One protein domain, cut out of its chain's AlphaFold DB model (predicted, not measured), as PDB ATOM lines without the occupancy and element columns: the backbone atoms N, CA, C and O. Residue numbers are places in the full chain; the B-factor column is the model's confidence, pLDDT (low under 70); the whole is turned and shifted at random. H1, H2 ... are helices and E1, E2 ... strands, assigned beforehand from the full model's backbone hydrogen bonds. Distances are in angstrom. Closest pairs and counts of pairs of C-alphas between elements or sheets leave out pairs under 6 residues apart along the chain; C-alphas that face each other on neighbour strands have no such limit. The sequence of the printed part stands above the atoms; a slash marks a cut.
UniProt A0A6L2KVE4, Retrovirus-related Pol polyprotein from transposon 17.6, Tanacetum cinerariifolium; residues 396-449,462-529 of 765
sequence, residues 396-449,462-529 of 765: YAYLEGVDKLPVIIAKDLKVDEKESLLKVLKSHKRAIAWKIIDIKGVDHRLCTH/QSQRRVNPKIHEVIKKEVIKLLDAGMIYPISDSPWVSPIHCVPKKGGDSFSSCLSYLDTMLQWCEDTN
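What this domain is: This is residues 396 to 449 and 462 to 529 of the 765 residues of the protein "Retrovirus-related Pol polyprotein from transposon 17.6" of Tanacetum cinerariifolium (UniProt A0A6L2KVE4). A small cluster at one end, made of the strand hairpin E1 and E2, helix H1 and helix H3, is joined to the lone helix H2 toward the other end by one long unbroken stretch without named elements, residues 485 to 510, while the other stretch, residues 428 to 449 after H1, stops at a cut in the printed part before H2. In the cluster H1 lies between the hairpin and H3, and H1 and H3 run nearly side by side. The printed part has 122 residues, with two strands and three helices in the order E1, E2, H1, H2, H3; the two-stranded sheet is antiparallel, and the class is mixed, helices and strands, with 58 residues in named elements, under half. The whole is loose, with a radius of gyration of the C-alphas of 18.6 A, and elongated, spanning 57 by 32 by 27 A.

Where its parts are: E1 is residues 396 to 400, beginning at C-alpha 396 (82.124, -28.104, 270.168). E2 is residues 404 to 410, 18.5 A long. H1 is residues 415 to 427, 18.5 A. H2 is residues 469 to 484, 21.2 A, beginning at C-alpha 469 (58.294, -52.299, 260.483). H3 is residues 511 to 527, 23.7 A, ending at C-alpha 527 (83.966, -41.052, 246.017).

How they stand to each other: The hairpin E1 and E2 has N 397 and O 407 within hydrogen-bond range at 2.9 A. The closest C-alphas of E1 and H1, those of Leu 399 and Lys 426, are 6.4 A apart. H1 and H3 only just touch, with 3 pairs of C-alphas within 8 A, the closest being Val 424 and Asp 519 at 6.3 A. They run the same way at a shallow tilt of 9 degrees. H2 is apart from H1 and H3. Each O i to N i+4 pair is within hydrogen-bond range in H1 and H3, and 11 of 12 in H2.

The domain as a whole: The C-alphas farthest apart, of Val 415 and Pro 495, are 57.4 A apart. Residues 450 to 461 are not printed, and C-alphas 449 and 462 are 21.0 A apart across this cut. The link H2 to H3 is long, 26 residues. Mean pLDDT of the printed part is 70.4; 53 residues are under 70, among them 435 to 449 and 499 to 514.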
ATOM      1  N   TYR A 396      82.545 -28.525 271.504       80.06
ATOM      2  CA  TYR A 396      82.124 -28.104 270.168       80.06
ATOM      3  C   TYR A 396      83.240 -27.301 269.491       80.06
ATOM      4  O   TYR A 396      83.771 -26.354 270.069       80.06
ATOM      5  N   ALA A 397      83.563 -27.644 268.247       79.19
ATOM      6  CA  ALA A 397      84.429 -26.851 267.384       79.19
ATOM      7  C   ALA A 397      83.728 -26.564 266.052       79.19
ATOM      8  O   ALA A 397      83.121 -27.450 265.454       79.19
ATOM      9  N   TYR A 398      83.812 -25.321 265.589       81.69
ATOM     10  CA  TYR A 398      83.091 -24.843 264.412       81.69
ATOM     11  C   TYR A 398      83.957 -24.921 263.152       81.69
ATOM     12  O   TYR A 398      85.128 -24.521 263.160       81.69
ATOM     13  N   LEU A 399      83.395 -25.416 262.043       76.50
ATOM     14  CA  LEU A 399      84.108 -25.394 260.761       76.50
ATOM     15  C   LEU A 399      84.073 -24.011 260.093       76.50
ATOM     16  O   LEU A 399      84.930 -23.742 259.246       76.50
ATOM     17  N   GLU A 400      83.117 -23.139 260.437       71.56
ATOM     18  CA  GLU A 400      82.904 -21.882 259.713       71.56
ATOM     19  C   GLU A 400      82.329 -20.757 260.593       71.56
ATOM     20  O   GLU A 400      81.287 -20.898 261.222       71.56
ATOM     21  N   GLY A 401      82.991 -19.596 260.618       66.94
ATOM     22  CA  GLY A 401      82.583 -18.471 261.468       66.94
ATOM     23  C   GLY A 401      82.683 -18.768 262.970       66.94
ATOM     24  O   GLY A 401      83.462 -19.623 263.388       66.94
ATOM     25  N   VAL A 402      81.919 -18.020 263.775       57.31
ATOM     26  CA  VAL A 402      81.922 -18.144 265.244       57.31
ATOM     27  C   VAL A 402      81.012 -19.279 265.721       57.31
ATOM     28  O   VAL A 402      81.398 -19.973 266.646       57.31
ATOM     29  N   ASP A 403      79.870 -19.509 265.053       61.50
ATOM     30  CA  ASP A 403      78.830 -20.450 265.509       61.50
ATOM     31  C   ASP A 403      78.213 -21.326 264.394       61.50
ATOM     32  O   ASP A 403      77.145 -21.912 264.574       61.50
ATOM     33  N   LYS A 404      78.840 -21.434 263.208       71.06
ATOM     34  CA  LYS A 404      78.299 -22.248 262.098       71.06
ATOM     35  C   LYS A 404      79.062 -23.561 261.934       71.06
ATOM     36  O   LYS A 404      80.277 -23.640 262.111       71.06
ATOM     37  N   LEU A 405      78.327 -24.593 261.519       73.56
ATOM     38  CA  LEU A 405      78.853 -25.933 261.240       73.56
ATOM     39  C   LEU A 405      79.593 -26.552 262.459       73.56
ATOM     40  O   LEU A 405      80.799 -26.799 262.379       73.56
ATOM     41  N   PRO A 406      78.903 -26.774 263.600       79.44
ATOM     42  CA  PRO A 406      79.498 -27.364 264.801       79.44
ATOM     43  C   PRO A 406      79.841 -28.851 264.627       79.44
ATOM     44  O   PRO A 406      79.071 -29.626 264.059       79.44
ATOM     45  N   VAL A 407      80.974 -29.262 265.197       80.25
ATOM     46  CA  VAL A 407      81.459 -30.648 265.256       80.25
ATOM     47  C   VAL A 407      81.859 -30.988 266.692       80.25
ATOM     48  O   VAL A 407      82.477 -30.171 267.373       80.25
ATOM     49  N   ILE A 408      81.532 -32.198 267.159       83.19
ATOM     50  CA  ILE A 408      81.905 -32.681 268.496       83.19
ATOM     51  C   ILE A 408      83.296 -33.329 268.441       83.19
ATOM     52  O   ILE A 408      83.497 -34.351 267.775       83.19
ATOM     53  N   ILE A 409      84.246 -32.750 269.172       82.44
ATOM     54  CA  ILE A 409      85.636 -33.217 269.268       82.44
ATOM     55  C   ILE A 409      86.015 -33.551 270.716       82.44
ATOM     56  O   ILE A 409      85.366 -33.113 271.667       82.44
ATOM     57  N   ALA A 410      87.096 -34.309 270.896       82.81
ATOM     58  CA  ALA A 410      87.713 -34.478 272.208       82.81
ATOM     59  C   ALA A 410      88.331 -33.163 272.715       82.81
ATOM     60  O   ALA A 410      89.034 -32.469 271.980       82.81
ATOM     61  N   LYS A 411      88.105 -32.851 273.993       83.06
ATOM     62  CA  LYS A 411      88.594 -31.620 274.632       83.06
ATOM     63  C   LYS A 411      90.116 -31.601 274.837       83.06
ATOM     64  O   LYS A 411      90.746 -30.557 274.735       83.06
ATOM     65  N   ASP A 412      90.713 -32.764 275.090       78.75
ATOM     66  CA  ASP A 412      92.141 -32.919 275.408       78.75
ATOM     67  C   ASP A 412      93.075 -32.959 274.170       78.75
ATOM     68  O   ASP A 412      94.113 -33.631 274.208       78.75
ATOM     69  N   LEU A 413      92.694 -32.343 273.049       80.06
ATOM     70  CA  LEU A 413      93.529 -32.279 271.841       80.06
ATOM     71  C   LEU A 413      94.528 -31.119 271.934       80.06
ATOM     72  O   LEU A 413      94.194 -30.048 272.448       80.06
ATOM     73  N   LYS A 414      95.744 -31.295 271.400       84.94
ATOM     74  CA  LYS A 414      96.673 -30.162 271.222       84.94
ATOM     75  C   LYS A 414      96.118 -29.172 270.194       84.94
ATOM     76  O   LYS A 414      95.288 -29.530 269.360       84.94
ATOM     77  N   VAL A 415      96.620 -27.937 270.208       83.56
ATOM     78  CA  VAL A 415      96.217 -26.891 269.248       83.56
ATOM     79  C   VAL A 415      96.482 -27.346 267.808       83.56
ATOM     80  O   VAL A 415      95.556 -27.378 267.003       83.56
ATOM     81  N   ASP A 416      97.697 -27.821 267.529       82.62
ATOM     82  CA  ASP A 416      98.126 -28.325 266.214       82.62
ATOM     83  C   ASP A 416      97.301 -29.547 265.756       82.62
ATOM     84  O   ASP A 416      96.982 -29.705 264.576       82.62
ATOM     85  N   GLU A 417      96.911 -30.410 266.700       82.00
ATOM     86  CA  GLU A 417      96.068 -31.587 266.452       82.00
ATOM     87  C   GLU A 417      94.630 -31.173 266.105       82.00
ATOM     88  O   GLU A 417      94.049 -31.669 265.136       82.00
ATOM     89  N   LYS A 418      94.071 -30.216 266.855       84.50
ATOM     90  CA  LYS A 418      92.743 -29.633 266.627       84.50
ATOM     91  C   LYS A 418      92.680 -28.889 265.291       84.50
ATOM     92  O   LYS A 418      91.723 -29.084 264.548       84.50
ATOM     93  N   GLU A 419      93.698 -28.102 264.945       84.62
ATOM     94  CA  GLU A 419      93.783 -27.437 263.638       84.62
ATOM     95  C   GLU A 419      93.889 -28.451 262.490       84.62
ATOM     96  O   GLU A 419      93.145 -28.349 261.514       84.62
ATOM     97  N   SER A 420      94.730 -29.481 262.633       83.62
ATOM     98  CA  SER A 420      94.871 -30.551 261.631       83.62
ATOM     99  C   SER A 420      93.557 -31.308 261.390       83.62
ATOM    100  O   SER A 420      93.175 -31.533 260.242       83.62
ATOM    101  N   LEU A 421      92.820 -31.640 262.458       84.19
ATOM    102  CA  LEU A 421      91.493 -32.259 262.371       84.19
ATOM    103  C   LEU A 421      90.474 -31.338 261.688       84.19
ATOM    104  O   LEU A 421      89.751 -31.768 260.788       84.19
ATOM    105  N   LEU A 422      90.433 -30.062 262.078       85.12
ATOM    106  CA  LEU A 422      89.535 -29.077 261.476       85.12
ATOM    107  C   LEU A 422      89.876 -28.810 260.003       85.12
ATOM    108  O   LEU A 422      88.970 -28.504 259.234       85.12
ATOM    109  N   LYS A 423      91.140 -28.949 259.587       85.94
ATOM    110  CA  LYS A 423      91.554 -28.856 258.179       85.94
ATOM    111  C   LYS A 423      90.987 -30.012 257.349       85.94
ATOM    112  O   LYS A 423      90.332 -29.743 256.347       85.94
ATOM    113  N   VAL A 424      91.150 -31.262 257.794       84.50
ATOM    114  CA  VAL A 424      90.588 -32.459 257.125       84.50
ATOM    115  C   VAL A 424      89.060 -32.366 257.004       84.50
ATOM    116  O   VAL A 424      88.503 -32.537 255.920       84.50
ATOM    117  N   LEU A 425      88.370 -31.993 258.088       83.25
ATOM    118  CA  LEU A 425      86.909 -31.833 258.086       83.25
ATOM    119  C   LEU A 425      86.425 -30.657 257.210       83.25
ATOM    120  O   LEU A 425      85.294 -30.681 256.728       83.25
ATOM    121  N   LYS A 426      87.263 -29.634 256.979       85.56
ATOM    122  CA  LYS A 426      86.975 -28.531 256.042       85.56
ATOM    123  C   LYS A 426      87.218 -28.907 254.581       85.56
ATOM    124  O   LYS A 426      86.536 -28.337 253.732       85.56
ATOM    125  N   SER A 427      88.133 -29.837 254.292       84.56
ATOM    126  CA  SER A 427      88.281 -30.428 252.954       84.56
ATOM    127  C   SER A 427      87.018 -31.211 252.586       84.56
ATOM    128  O   SER A 427      86.348 -30.887 251.607       84.56
ATOM    129  N   HIS A 428      86.633 -32.168 253.433       82.31
ATOM    130  CA  HIS A 428      85.538 -33.102 253.156       82.31
ATOM    131  C   HIS A 428      84.183 -32.635 253.707       82.31
ATOM    132  O   HIS A 428      83.462 -33.373 254.382       82.31
ATOM    133  N   LYS A 429      83.808 -31.380 253.420       79.44
ATOM    134  CA  LYS A 429      82.491 -30.840 253.811       79.44
ATOM    135  C   LYS A 429      81.315 -31.601 253.183       79.44
ATOM    136  O   LYS A 429      80.207 -31.464 253.700       79.44
ATOM    137  N   ARG A 430      81.519 -32.360 252.091       76.00
ATOM    138  CA  ARG A 430      80.459 -33.109 251.383       76.00
ATOM    139  C   ARG A 430      80.255 -34.517 251.952       76.00
ATOM    140  O   ARG A 430      79.151 -35.038 251.843       76.00
ATOM    141  N   ALA A 431      81.263 -35.095 252.605       78.56
ATOM    142  CA  ALA A 431      81.150 -36.330 253.389       78.56
ATOM    143  C   ALA A 431      80.280 -36.184 254.657       78.56
ATOM    144  O   ALA A 431      80.042 -37.163 255.365       78.56
ATOM    145  N   ILE A 432      79.833 -34.971 254.996       79.31
ATOM    146  CA  ILE A 432      79.193 -34.639 256.273       79.31
ATOM    147  C   ILE A 432      77.791 -34.068 256.020       79.31
ATOM    148  O   ILE A 432      77.638 -33.118 255.257       79.31
ATOM    149  N   ALA A 433      76.773 -34.628 256.680       74.38
ATOM    150  CA  ALA A 433      75.403 -34.128 256.619       74.38
ATOM    151  C   ALA A 433      75.217 -33.004 257.636       74.38
ATOM    152  O   ALA A 433      75.218 -33.237 258.849       74.38
ATOM    153  N   TRP A 434      75.008 -31.798 257.118       72.69
ATOM    154  CA  TRP A 434      74.650 -30.601 257.881       72.69
ATOM    155  C   TRP A 434      73.130 -30.458 257.967       72.69
ATOM    156  O   TRP A 434      72.602 -29.932 258.946       72.69
ATOM    157  N   LYS A 435      72.423 -30.972 256.955       61.66
ATOM    158  CA  LYS A 435      70.971 -31.148 256.919       61.66
ATOM    159  C   LYS A 435      70.640 -32.583 256.495       61.66
ATOM    160  O   LYS A 435      71.451 -33.298 255.916       61.66
ATOM    161  N   ILE A 436      69.402 -33.011 256.741       55.72
ATOM    162  CA  ILE A 436      68.903 -34.354 256.365       55.72
ATOM    163  C   ILE A 436      68.958 -34.591 254.834       55.72
ATOM    164  O   ILE A 436      68.940 -35.730 254.380       55.72
ATOM    165  N   ILE A 437      69.072 -33.512 254.052       59.56
ATOM    166  CA  ILE A 437      69.060 -33.454 252.583       59.56
ATOM    167  C   ILE A 437      70.358 -34.009 251.944       59.56
ATOM    168  O   ILE A 437      70.361 -34.347 250.763       59.56
ATOM    169  N   ASP A 438      71.459 -34.131 252.693       62.84
ATOM    170  CA  ASP A 438      72.808 -34.213 252.100       62.84
ATOM    171  C   ASP A 438      73.282 -35.630 251.660       62.84
ATOM    172  O   ASP A 438      74.333 -35.749 251.033       62.84
ATOM    173  N   ILE A 439      72.543 -36.710 251.962       67.56
ATOM    174  CA  ILE A 439      73.009 -38.126 251.944       67.56
ATOM    175  C   ILE A 439      72.776 -38.833 250.578       67.56
ATOM    176  O   ILE A 439      71.680 -38.703 250.042       67.56
ATOM    177  N   LYS A 440      73.761 -39.588 250.015       61.72
ATOM    178  CA  LYS A 440      73.745 -40.057 248.591       61.72
ATOM    179  C   LYS A 440      74.086 -41.556 248.276       61.72
ATOM    180  O   LYS A 440      73.140 -42.326 248.201       61.72
ATOM    181  N   GLY A 441      75.346 -42.001 248.060       57.47
ATOM    182  CA  GLY A 441      75.734 -43.420 247.761       57.47
ATOM    183  C   GLY A 441      76.892 -43.755 246.743       57.47
ATOM    184  O   GLY A 441      77.393 -42.879 246.041       57.47
ATOM    185  N   VAL A 442      77.305 -45.048 246.697       62.88
ATOM    186  CA  VAL A 442      78.505 -45.747 246.111       62.88
ATOM    187  C   VAL A 442      78.377 -46.413 244.699       62.88
ATOM    188  O   VAL A 442      77.586 -47.330 244.574       62.88
ATOM    189  N   ASP A 443      79.227 -46.139 243.689       57.16
ATOM    190  CA  ASP A 443      79.109 -46.722 242.309       57.16
ATOM    191  C   ASP A 443      79.579 -48.201 242.086       57.16
ATOM    192  O   ASP A 443      80.400 -48.758 242.820       57.16
ATOM    193  N   HIS A 444      79.086 -48.818 240.996       56.31
ATOM    194  CA  HIS A 444      79.089 -50.257 240.671       56.31
ATOM    195  C   HIS A 444      80.351 -50.823 239.987       56.31
ATOM    196  O   HIS A 444      80.528 -52.044 239.961       56.31
ATOM    197  N   ARG A 445      81.169 -50.008 239.304       55.78
ATOM    198  CA  ARG A 445      81.941 -50.508 238.138       55.78
ATOM    199  C   ARG A 445      83.318 -51.136 238.409       55.78
ATOM    200  O   ARG A 445      83.870 -51.755 237.503       55.78
ATOM    201  N   LEU A 446      83.898 -50.967 239.599       53.22
ATOM    202  CA  LEU A 446      85.346 -51.167 239.807       53.22
ATOM    203  C   LEU A 446      85.785 -52.583 240.223       53.22
ATOM    204  O   LEU A 446      86.931 -52.956 239.978       53.22
ATOM    205  N   CYS A 447      84.920 -53.384 240.849       49.94
ATOM    206  CA  CYS A 447      85.246 -54.750 241.271       49.94
ATOM    207  C   CYS A 447      83.974 -55.602 241.361       49.94
ATOM    208  O   CYS A 447      82.942 -55.122 241.819       49.94
ATOM    209  N   THR A 448      84.040 -56.875 240.957       65.00
ATOM    210  CA  THR A 448      82.911 -57.814 241.069       65.00
ATOM    211  C   THR A 448      83.329 -59.089 241.797       65.00
ATOM    212  O   THR A 448      84.184 -59.846 241.340       65.00
ATOM    213  N   HIS A 449      82.713 -59.335 242.954       66.88
ATOM    214  CA  HIS A 449      82.900 -60.569 243.711       66.88
ATOM    215  C   HIS A 449      82.159 -61.725 243.021       66.88
ATOM    216  O   HIS A 449      80.985 -61.592 242.671       66.88
ATOM    217  N   GLN A 462      65.692 -68.446 250.863       75.81
ATOM    218  CA  GLN A 462      65.304 -68.240 252.261       75.81
ATOM    219  C   GLN A 462      64.352 -67.044 252.373       75.81
ATOM    220  O   GLN A 462      64.650 -65.948 251.901       75.81
ATOM    221  N   SER A 463      63.205 -67.223 253.030       65.62
ATOM    222  CA  SER A 463      62.278 -66.115 253.274       65.62
ATOM    223  C   SER A 463      62.892 -65.082 254.228       65.62
ATOM    224  O   SER A 463      63.437 -65.428 255.280       65.62
ATOM    225  N   GLN A 464      62.787 -63.793 253.882       72.94
ATOM    226  CA  GLN A 464      63.245 -62.713 254.760       72.94
ATOM    227  C   GLN A 464      62.544 -62.826 256.121       72.94
ATOM    228  O   GLN A 464      61.314 -62.814 256.220       72.94
ATOM    229  N   ARG A 465      63.339 -62.928 257.191       66.94
ATOM    230  CA  ARG A 465      62.830 -63.059 258.564       66.94
ATOM    231  C   ARG A 465      61.979 -61.829 258.904       66.94
ATOM    232  O   ARG A 465      62.415 -60.710 258.641       66.94
ATOM    233  N   ARG A 466      60.789 -62.017 259.504       57.19
ATOM    234  CA  ARG A 466      59.864 -60.919 259.869       57.19
ATOM    235  C   ARG A 466      60.578 -59.864 260.726       57.19
ATOM    236  O   ARG A 466      60.809 -60.068 261.918       57.19
ATOM    237  N   VAL A 467      60.904 -58.727 260.117       64.56
ATOM    238  CA  VAL A 467      61.486 -57.562 260.791       64.56
ATOM    239  C   VAL A 467      60.343 -56.679 261.309       64.56
ATOM    240  O   VAL A 467      59.328 -56.526 260.637       64.56
ATOM    241  N   ASN A 468      60.489 -56.081 262.497       62.00
ATOM    242  CA  ASN A 468      59.573 -55.026 262.962       62.00
ATOM    243  C   ASN A 468      59.541 -53.905 261.903       62.00
ATOM    244  O   ASN A 468      60.632 -53.467 261.545       62.00
ATOM    245  N   PRO A 469      58.377 -53.394 261.451       67.38
ATOM    246  CA  PRO A 469      58.294 -52.299 260.483       67.38
ATOM    247  C   PRO A 469      59.270 -51.138 260.737       67.38
ATOM    248  O   PRO A 469      59.954 -50.720 259.810       67.38
ATOM    249  N   LYS A 470      59.462 -50.690 261.990       65.06
ATOM    250  CA  LYS A 470      60.418 -49.608 262.310       65.06
ATOM    251  C   LYS A 470      61.888 -49.976 261.998       65.06
ATOM    252  O   LYS A 470      62.658 -49.094 261.645       65.06
ATOM    253  N   ILE A 471      62.281 -51.255 262.078       63.72
ATOM    254  CA  ILE A 471      63.627 -51.748 261.697       63.72
ATOM    255  C   ILE A 471      63.656 -52.225 260.234       63.72
ATOM    256  O   ILE A 471      64.689 -52.113 259.581       63.72
ATOM    257  N   HIS A 472      62.530 -52.693 259.687       69.44
ATOM    258  CA  HIS A 472      62.375 -52.985 258.263       69.44
ATOM    259  C   HIS A 472      62.647 -51.726 257.444       69.44
ATOM    260  O   HIS A 472      63.455 -51.769 256.528       69.44
ATOM    261  N   GLU A 473      62.077 -50.588 257.845       73.81
ATOM    262  CA  GLU A 473      62.347 -49.292 257.220       73.81
ATOM    263  C   GLU A 473      63.785 -48.791 257.451       73.81
ATOM    264  O   GLU A 473      64.279 -48.031 256.629       73.81
ATOM    265  N   VAL A 474      64.502 -49.234 258.494       67.31
ATOM    266  CA  VAL A 474      65.944 -48.940 258.650       67.31
ATOM    267  C   VAL A 474      66.787 -49.787 257.698       67.31
ATOM    268  O   VAL A 474      67.621 -49.236 256.987       67.31
ATOM    269  N   ILE A 475      66.545 -51.102 257.623       70.25
ATOM    270  CA  ILE A 475      67.242 -51.989 256.676       70.25
ATOM    271  C   ILE A 475      66.937 -51.560 255.239       70.25
ATOM    272  O   ILE A 475      67.855 -51.422 254.445       70.25
ATOM    273  N   LYS A 476      65.673 -51.269 254.924       77.19
ATOM    274  CA  LYS A 476      65.230 -50.738 253.634       77.19
ATOM    275  C   LYS A 476      65.855 -49.378 253.326       77.19
ATOM    276  O   LYS A 476      66.237 -49.180 252.187       77.19
ATOM    277  N   LYS A 477      66.021 -48.470 254.296       70.81
ATOM    278  CA  LYS A 477      66.750 -47.206 254.078       70.81
ATOM    279  C   LYS A 477      68.232 -47.429 253.788       70.81
ATOM    280  O   LYS A 477      68.748 -46.777 252.893       70.81
ATOM    281  N   GLU A 478      68.904 -48.348 254.478       64.12
ATOM    282  CA  GLU A 478      70.316 -48.637 254.191       64.12
ATOM    283  C   GLU A 478      70.484 -49.389 252.861       64.12
ATOM    284  O   GLU A 478      71.374 -49.069 252.086       64.12
ATOM    285  N   VAL A 479      69.576 -50.314 252.540       74.31
ATOM    286  CA  VAL A 479      69.484 -50.980 251.230       74.31
ATOM    287  C   VAL A 479      69.184 -49.973 250.117       74.31
ATOM    288  O   VAL A 479      69.802 -50.064 249.070       74.31
ATOM    289  N   ILE A 480      68.311 -48.985 250.340       71.81
ATOM    290  CA  ILE A 480      68.040 -47.900 249.384       71.81
ATOM    291  C   ILE A 480      69.274 -47.015 249.200       71.81
ATOM    292  O   ILE A 480      69.691 -46.848 248.064       71.81
ATOM    293  N   LYS A 481      69.964 -46.580 250.267       67.00
ATOM    294  CA  LYS A 481      71.263 -45.890 250.117       67.00
ATOM    295  C   LYS A 481      72.270 -46.705 249.306       67.00
ATOM    296  O   LYS A 481      73.061 -46.117 248.592       67.00
ATOM    297  N   LEU A 482      72.269 -48.035 249.442       50.78
ATOM    298  CA  LEU A 482      73.145 -48.952 248.701       50.78
ATOM    299  C   LEU A 482      72.622 -49.287 247.282       50.78
ATOM    300  O   LEU A 482      73.389 -49.818 246.480       50.78
ATOM    301  N   LEU A 483      71.375 -48.939 246.947       69.00
ATOM    302  CA  LEU A 483      70.788 -48.989 245.598       69.00
ATOM    303  C   LEU A 483      71.006 -47.664 244.852       69.00
ATOM    304  O   LEU A 483      71.570 -47.678 243.766       69.00
ATOM    305  N   ASP A 484      70.618 -46.534 245.456       57.41
ATOM    306  CA  ASP A 484      70.796 -45.160 244.943       57.41
ATOM    307  C   ASP A 484      72.274 -44.845 244.678       57.41
ATOM    308  O   ASP A 484      72.634 -44.111 243.761       57.41
ATOM    309  N   ALA A 485      73.122 -45.477 245.484       50.78
ATOM    310  CA  ALA A 485      74.539 -45.663 245.280       50.78
ATOM    311  C   ALA A 485      74.946 -46.182 243.898       50.78
ATOM    312  O   ALA A 485      75.806 -45.592 243.244       50.78
ATOM    313  N   GLY A 486      74.384 -47.326 243.510       58.59
ATOM    314  CA  GLY A 486      75.051 -48.291 242.644       58.59
ATOM    315  C   GLY A 486      75.960 -49.280 243.395       58.59
ATOM    316  O   GLY A 486      77.000 -49.655 242.870       58.59
ATOM    317  N   MET A 487      75.632 -49.721 244.620       47.12
ATOM    318  CA  MET A 487      76.430 -50.750 245.325       47.12
ATOM    319  C   MET A 487      75.789 -52.141 245.243       47.12
ATOM    320  O   MET A 487      76.480 -53.157 245.158       47.12
ATOM    321  N   ILE A 488      74.459 -52.180 245.215       70.69
ATOM    322  CA  ILE A 488      73.604 -53.335 244.919       70.69
ATOM    323  C   ILE A 488      72.544 -52.910 243.893       70.69
ATOM    324  O   ILE A 488      72.289 -51.723 243.729       70.69
ATOM    325  N   TYR A 489      71.926 -53.866 243.202       79.69
ATOM    326  CA  TYR A 489      70.901 -53.616 242.180       79.69
ATOM    327  C   TYR A 489      69.752 -54.636 242.296       79.69
ATOM    328  O   TYR A 489      69.958 -55.724 242.845       79.69
ATOM    329  N   PRO A 490      68.530 -54.315 241.830       81.69
ATOM    330  CA  PRO A 490      67.384 -55.211 241.953       81.69
ATOM    331  C   PRO A 490      67.422 -56.352 240.923       81.69
ATOM    332  O   PRO A 490      67.729 -56.141 239.751       81.69
ATOM    333  N   ILE A 491      67.033 -57.555 241.357       80.25
ATOM    334  CA  ILE A 491      66.798 -58.737 240.512       80.25
ATOM    335  C   ILE A 491      65.449 -59.336 240.930       80.25
ATOM    336  O   ILE A 491      65.239 -59.603 242.114       80.25
ATOM    337  N   SER A 492      64.530 -59.523 239.982       72.12
ATOM    338  CA  SER A 492      63.126 -59.874 240.271       72.12
ATOM    339  C   SER A 492      62.872 -61.372 240.465       72.12
ATOM    340  O   SER A 492      61.894 -61.753 241.105       72.12
ATOM    341  N   ASP A 493      63.725 -62.215 239.888       80.44
ATOM    342  CA  ASP A 493      63.534 -63.658 239.705       80.44
ATOM    343  C   ASP A 493      64.719 -64.496 240.220       80.44
ATOM    344  O   ASP A 493      64.830 -65.683 239.909       80.44
ATOM    345  N   SER A 494      65.594 -63.900 241.042       81.44
ATOM    346  CA  SER A 494      66.727 -64.605 241.655       81.44
ATOM    347  C   SER A 494      66.254 -65.841 242.434       81.44
ATOM    348  O   SER A 494      65.513 -65.697 243.412       81.44
ATOM    349  N   PRO A 495      66.732 -67.054 242.098       80.38
ATOM    350  CA  PRO A 495      66.425 -68.257 242.868       80.38
ATOM    351  C   PRO A 495      67.261 -68.348 244.164       80.38
ATOM    352  O   PRO A 495      67.097 -69.282 244.948       80.38
ATOM    353  N   TRP A 496      68.147 -67.371 244.399       79.62
ATOM    354  CA  TRP A 496      68.975 -67.215 245.593       79.62
ATOM    355  C   TRP A 496      68.461 -66.049 246.434       79.62
ATOM    356  O   TRP A 496      68.425 -64.912 245.953       79.62
ATOM    357  N   VAL A 497      68.095 -66.309 247.693       78.25
ATOM    358  CA  VAL A 497      67.692 -65.267 248.652       78.25
ATOM    359  C   VAL A 497      68.234 -65.612 250.038       78.25
ATOM    360  O   VAL A 497      67.973 -66.700 250.548       78.25
ATOM    361  N   SER A 498      68.942 -64.664 250.657       74.75
ATOM    362  CA  SER A 498      69.518 -64.779 252.006       74.75
ATOM    363  C   SER A 498      69.020 -63.632 252.899       74.75
ATOM    364  O   SER A 498      68.940 -62.498 252.424       74.75
ATOM    365  N   PRO A 499      68.683 -63.876 254.180       65.31
ATOM    366  CA  PRO A 499      68.035 -62.874 255.021       65.31
ATOM    367  C   PRO A 499      69.023 -61.856 255.614       65.31
ATOM    368  O   PRO A 499      70.044 -62.227 256.192       65.31
ATOM    369  N   ILE A 500      68.683 -60.567 255.544       66.75
ATOM    370  CA  ILE A 500      69.567 -59.462 255.969       66.75
ATOM    371  C   ILE A 500      69.503 -59.228 257.493       66.75
ATOM    372  O   ILE A 500      68.425 -59.260 258.100       66.75
ATOM    373  N   HIS A 501      70.660 -58.940 258.104       61.44
ATOM    374  CA  HIS A 501      70.838 -58.569 259.517       61.44
ATOM    375  C   HIS A 501      71.828 -57.390 259.665       61.44
ATOM    376  O   HIS A 501      72.568 -57.101 258.731       61.44
ATOM    377  N   CYS A 502      71.845 -56.689 260.809       48.69
ATOM    378  CA  CYS A 502      72.579 -55.421 260.989       48.69
ATOM    379  C   CYS A 502      73.482 -55.436 262.243       48.69
ATOM    380  O   CYS A 502      73.000 -55.760 263.328       48.69
ATOM    381  N   VAL A 503      74.777 -55.093 262.097       41.06
ATOM    382  CA  VAL A 503      75.831 -55.201 263.139       41.06
ATOM    383  C   VAL A 503      76.912 -54.087 262.988       41.06
ATOM    384  O   VAL A 503      77.287 -53.817 261.848       41.06
ATOM    385  N   PRO A 504      77.444 -53.437 264.059       40.59
ATOM    386  CA  PRO A 504      78.408 -52.301 263.949       40.59
ATOM    387  C   PRO A 504      79.850 -52.557 264.527       40.59
ATOM    388  O   PRO A 504      80.147 -53.676 264.935       40.59
ATOM    389  N   LYS A 505      80.782 -51.557 264.560       40.06
ATOM    390  CA  LYS A 505      82.274 -51.728 264.765       40.06
ATOM    391  C   LYS A 505      83.025 -50.762 265.755       40.06
ATOM    392  O   LYS A 505      82.388 -49.892 266.339       40.06
ATOM    393  N   LYS A 506      84.365 -50.922 265.947       45.88
ATOM    394  CA  LYS A 506      85.337 -50.164 266.825       45.88
ATOM    395  C   LYS A 506      86.712 -49.890 266.111       45.88
ATOM    396  O   LYS A 506      86.914 -50.481 265.055       45.88
ATOM    397  N   GLY A 507      87.629 -49.040 266.642       41.16
ATOM    398  CA  GLY A 507      88.839 -48.492 265.936       41.16
ATOM    399  C   GLY A 507      90.217 -48.468 266.678       41.16
ATOM    400  O   GLY A 507      90.373 -49.180 267.665       41.16
ATOM    401  N   GLY A 508      91.215 -47.692 266.180       44.66
ATOM    402  CA  GLY A 508      92.671 -47.801 266.503       44.66
ATOM    403  C   GLY A 508      93.472 -46.508 266.848       44.66
ATOM    404  O   GLY A 508      92.894 -45.507 267.254       44.66
ATOM    405  N   ASP A 509      94.818 -46.543 266.748       53.88
ATOM    406  CA  ASP A 509      95.670 -46.169 267.908       53.88
ATOM    407  C   ASP A 509      96.680 -44.979 267.808       53.88
ATOM    408  O   ASP A 509      97.297 -44.623 268.813       53.88
ATOM    409  N   SER A 510      96.875 -44.339 266.646       66.31
ATOM    410  CA  SER A 510      97.817 -43.204 266.441       66.31
ATOM    411  C   SER A 510      97.072 -41.976 265.913       66.31
ATOM    412  O   SER A 510      96.242 -42.138 265.029       66.31
ATOM    413  N   PHE A 511      97.351 -40.753 266.391       69.69
ATOM    414  CA  PHE A 511      96.588 -39.561 265.968       69.69
ATOM    415  C   PHE A 511      96.775 -39.224 264.480       69.69
ATOM    416  O   PHE A 511      95.790 -39.069 263.766       69.69
ATOM    417  N   SER A 512      98.020 -39.181 263.991       68.00
ATOM    418  CA  SER A 512      98.312 -38.939 262.568       68.00
ATOM    419  C   SER A 512      97.736 -40.049 261.679       68.00
ATOM    420  O   SER A 512      97.109 -39.773 260.662       68.00
ATOM    421  N   SER A 513      97.838 -41.309 262.117       68.75
ATOM    422  CA  SER A 513      97.254 -42.443 261.390       68.75
ATOM    423  C   SER A 513      95.723 -42.424 261.420       68.75
ATOM    424  O   SER A 513      95.083 -42.750 260.430       68.75
ATOM    425  N   CYS A 514      95.115 -42.020 262.537       68.19
ATOM    426  CA  CYS A 514      93.670 -41.858 262.665       68.19
ATOM    427  C   CYS A 514      93.177 -40.698 261.796       68.19
ATOM    428  O   CYS A 514      92.125 -40.831 261.180       68.19
ATOM    429  N   LEU A 515      93.946 -39.607 261.670       76.88
ATOM    430  CA  LEU A 515      93.678 -38.566 260.680       76.88
ATOM    431  C   LEU A 515      93.768 -39.118 259.259       76.88
ATOM    432  O   LEU A 515      92.812 -38.930 258.525       76.88
ATOM    433  N   SER A 516      94.817 -39.853 258.873       74.56
ATOM    434  CA  SER A 516      94.894 -40.419 257.515       74.56
ATOM    435  C   SER A 516      93.807 -41.465 257.235       74.56
ATOM    436  O   SER A 516      93.331 -41.561 256.107       74.56
ATOM    437  N   TYR A 517      93.374 -42.234 258.240       74.00
ATOM    438  CA  TYR A 517      92.230 -43.144 258.109       74.00
ATOM    439  C   TYR A 517      90.900 -42.392 258.039       74.00
ATOM    440  O   TYR A 517      90.026 -42.812 257.288       74.00
ATOM    441  N   LEU A 518      90.737 -41.295 258.783       79.88
ATOM    442  CA  LEU A 518      89.565 -40.426 258.705       79.88
ATOM    443  C   LEU A 518      89.498 -39.731 257.341       79.88
ATOM    444  O   LEU A 518      88.451 -39.760 256.719       79.88
ATOM    445  N   ASP A 519      90.609 -39.177 256.865       80.12
ATOM    446  CA  ASP A 519      90.788 -38.550 255.552       80.12
ATOM    447  C   ASP A 519      90.480 -39.557 254.428       80.12
ATOM    448  O   ASP A 519      89.576 -39.332 253.631       80.12
ATOM    449  N   THR A 520      91.079 -40.756 254.468       76.94
ATOM    450  CA  THR A 520      90.760 -41.854 253.530       76.94
ATOM    451  C   THR A 520      89.290 -42.275 253.610       76.94
ATOM    452  O   THR A 520      88.669 -42.517 252.581       76.94
ATOM    453  N   MET A 521      88.704 -42.364 254.809       82.19
ATOM    454  CA  MET A 521      87.297 -42.739 254.992       82.19
ATOM    455  C   MET A 521      86.342 -41.630 254.524       82.19
ATOM    456  O   MET A 521      85.283 -41.948 253.998       82.19
ATOM    457  N   LEU A 522      86.699 -40.354 254.683       81.44
ATOM    458  CA  LEU A 522      85.930 -39.203 254.204       81.44
ATOM    459  C   LEU A 522      86.038 -39.059 252.679       81.44
ATOM    460  O   LEU A 522      85.020 -38.838 252.029       81.44
ATOM    461  N   GLN A 523      87.223 -39.279 252.104       78.00
ATOM    462  CA  GLN A 523      87.430 -39.373 250.658       78.00
ATOM    463  C   GLN A 523      86.649 -40.554 250.074       78.00
ATOM    464  O   GLN A 523      85.890 -40.358 249.133       78.00
ATOM    465  N   TRP A 524      86.718 -41.745 250.685       75.94
ATOM    466  CA  TRP A 524      85.853 -42.870 250.314       75.94
ATOM    467  C   TRP A 524      84.382 -42.486 250.451       75.94
ATOM    468  O   TRP A 524      83.604 -42.773 249.553       75.94
ATOM    469  N   CYS A 525      83.972 -41.804 251.520       76.88
ATOM    470  CA  CYS A 525      82.615 -41.284 251.660       76.88
ATOM    471  C   CYS A 525      82.231 -40.312 250.530       76.88
ATOM    472  O   CYS A 525      81.084 -40.336 250.114       76.88
ATOM    473  N   GLU A 526      83.140 -39.518 249.966       79.44
ATOM    474  CA  GLU A 526      82.837 -38.629 248.833       79.44
ATOM    475  C   GLU A 526      82.855 -39.352 247.477       79.44
ATOM    476  O   GLU A 526      81.893 -39.213 246.719       79.44
ATOM    477  N   ASP A 527      83.865 -40.183 247.205       74.12
ATOM    478  CA  ASP A 527      83.966 -41.052 246.017       74.12
ATOM    479  C   ASP A 527      82.772 -42.007 245.914       74.12
ATOM    480  O   ASP A 527      82.292 -42.343 244.831       74.12
ATOM    481  N   THR A 528      82.286 -42.437 247.077       70.38
ATOM    482  CA  THR A 528      81.172 -43.362 247.240       70.38
ATOM    483  C   THR A 528      79.921 -42.680 247.811       70.38
ATOM    484  O   THR A 528      79.073 -43.351 248.385       70.38
ATOM    485  N   ASN A 529      79.830 -41.347 247.695       69.88
ATOM    486  CA  ASN A 529      78.813 -40.408 248.218       69.88
ATOM    487  C   ASN A 529      78.056 -40.792 249.530       69.88
ATOM    488  O   ASN A 529      76.924 -40.345 249.746       69.88
TER     489      ASN A 529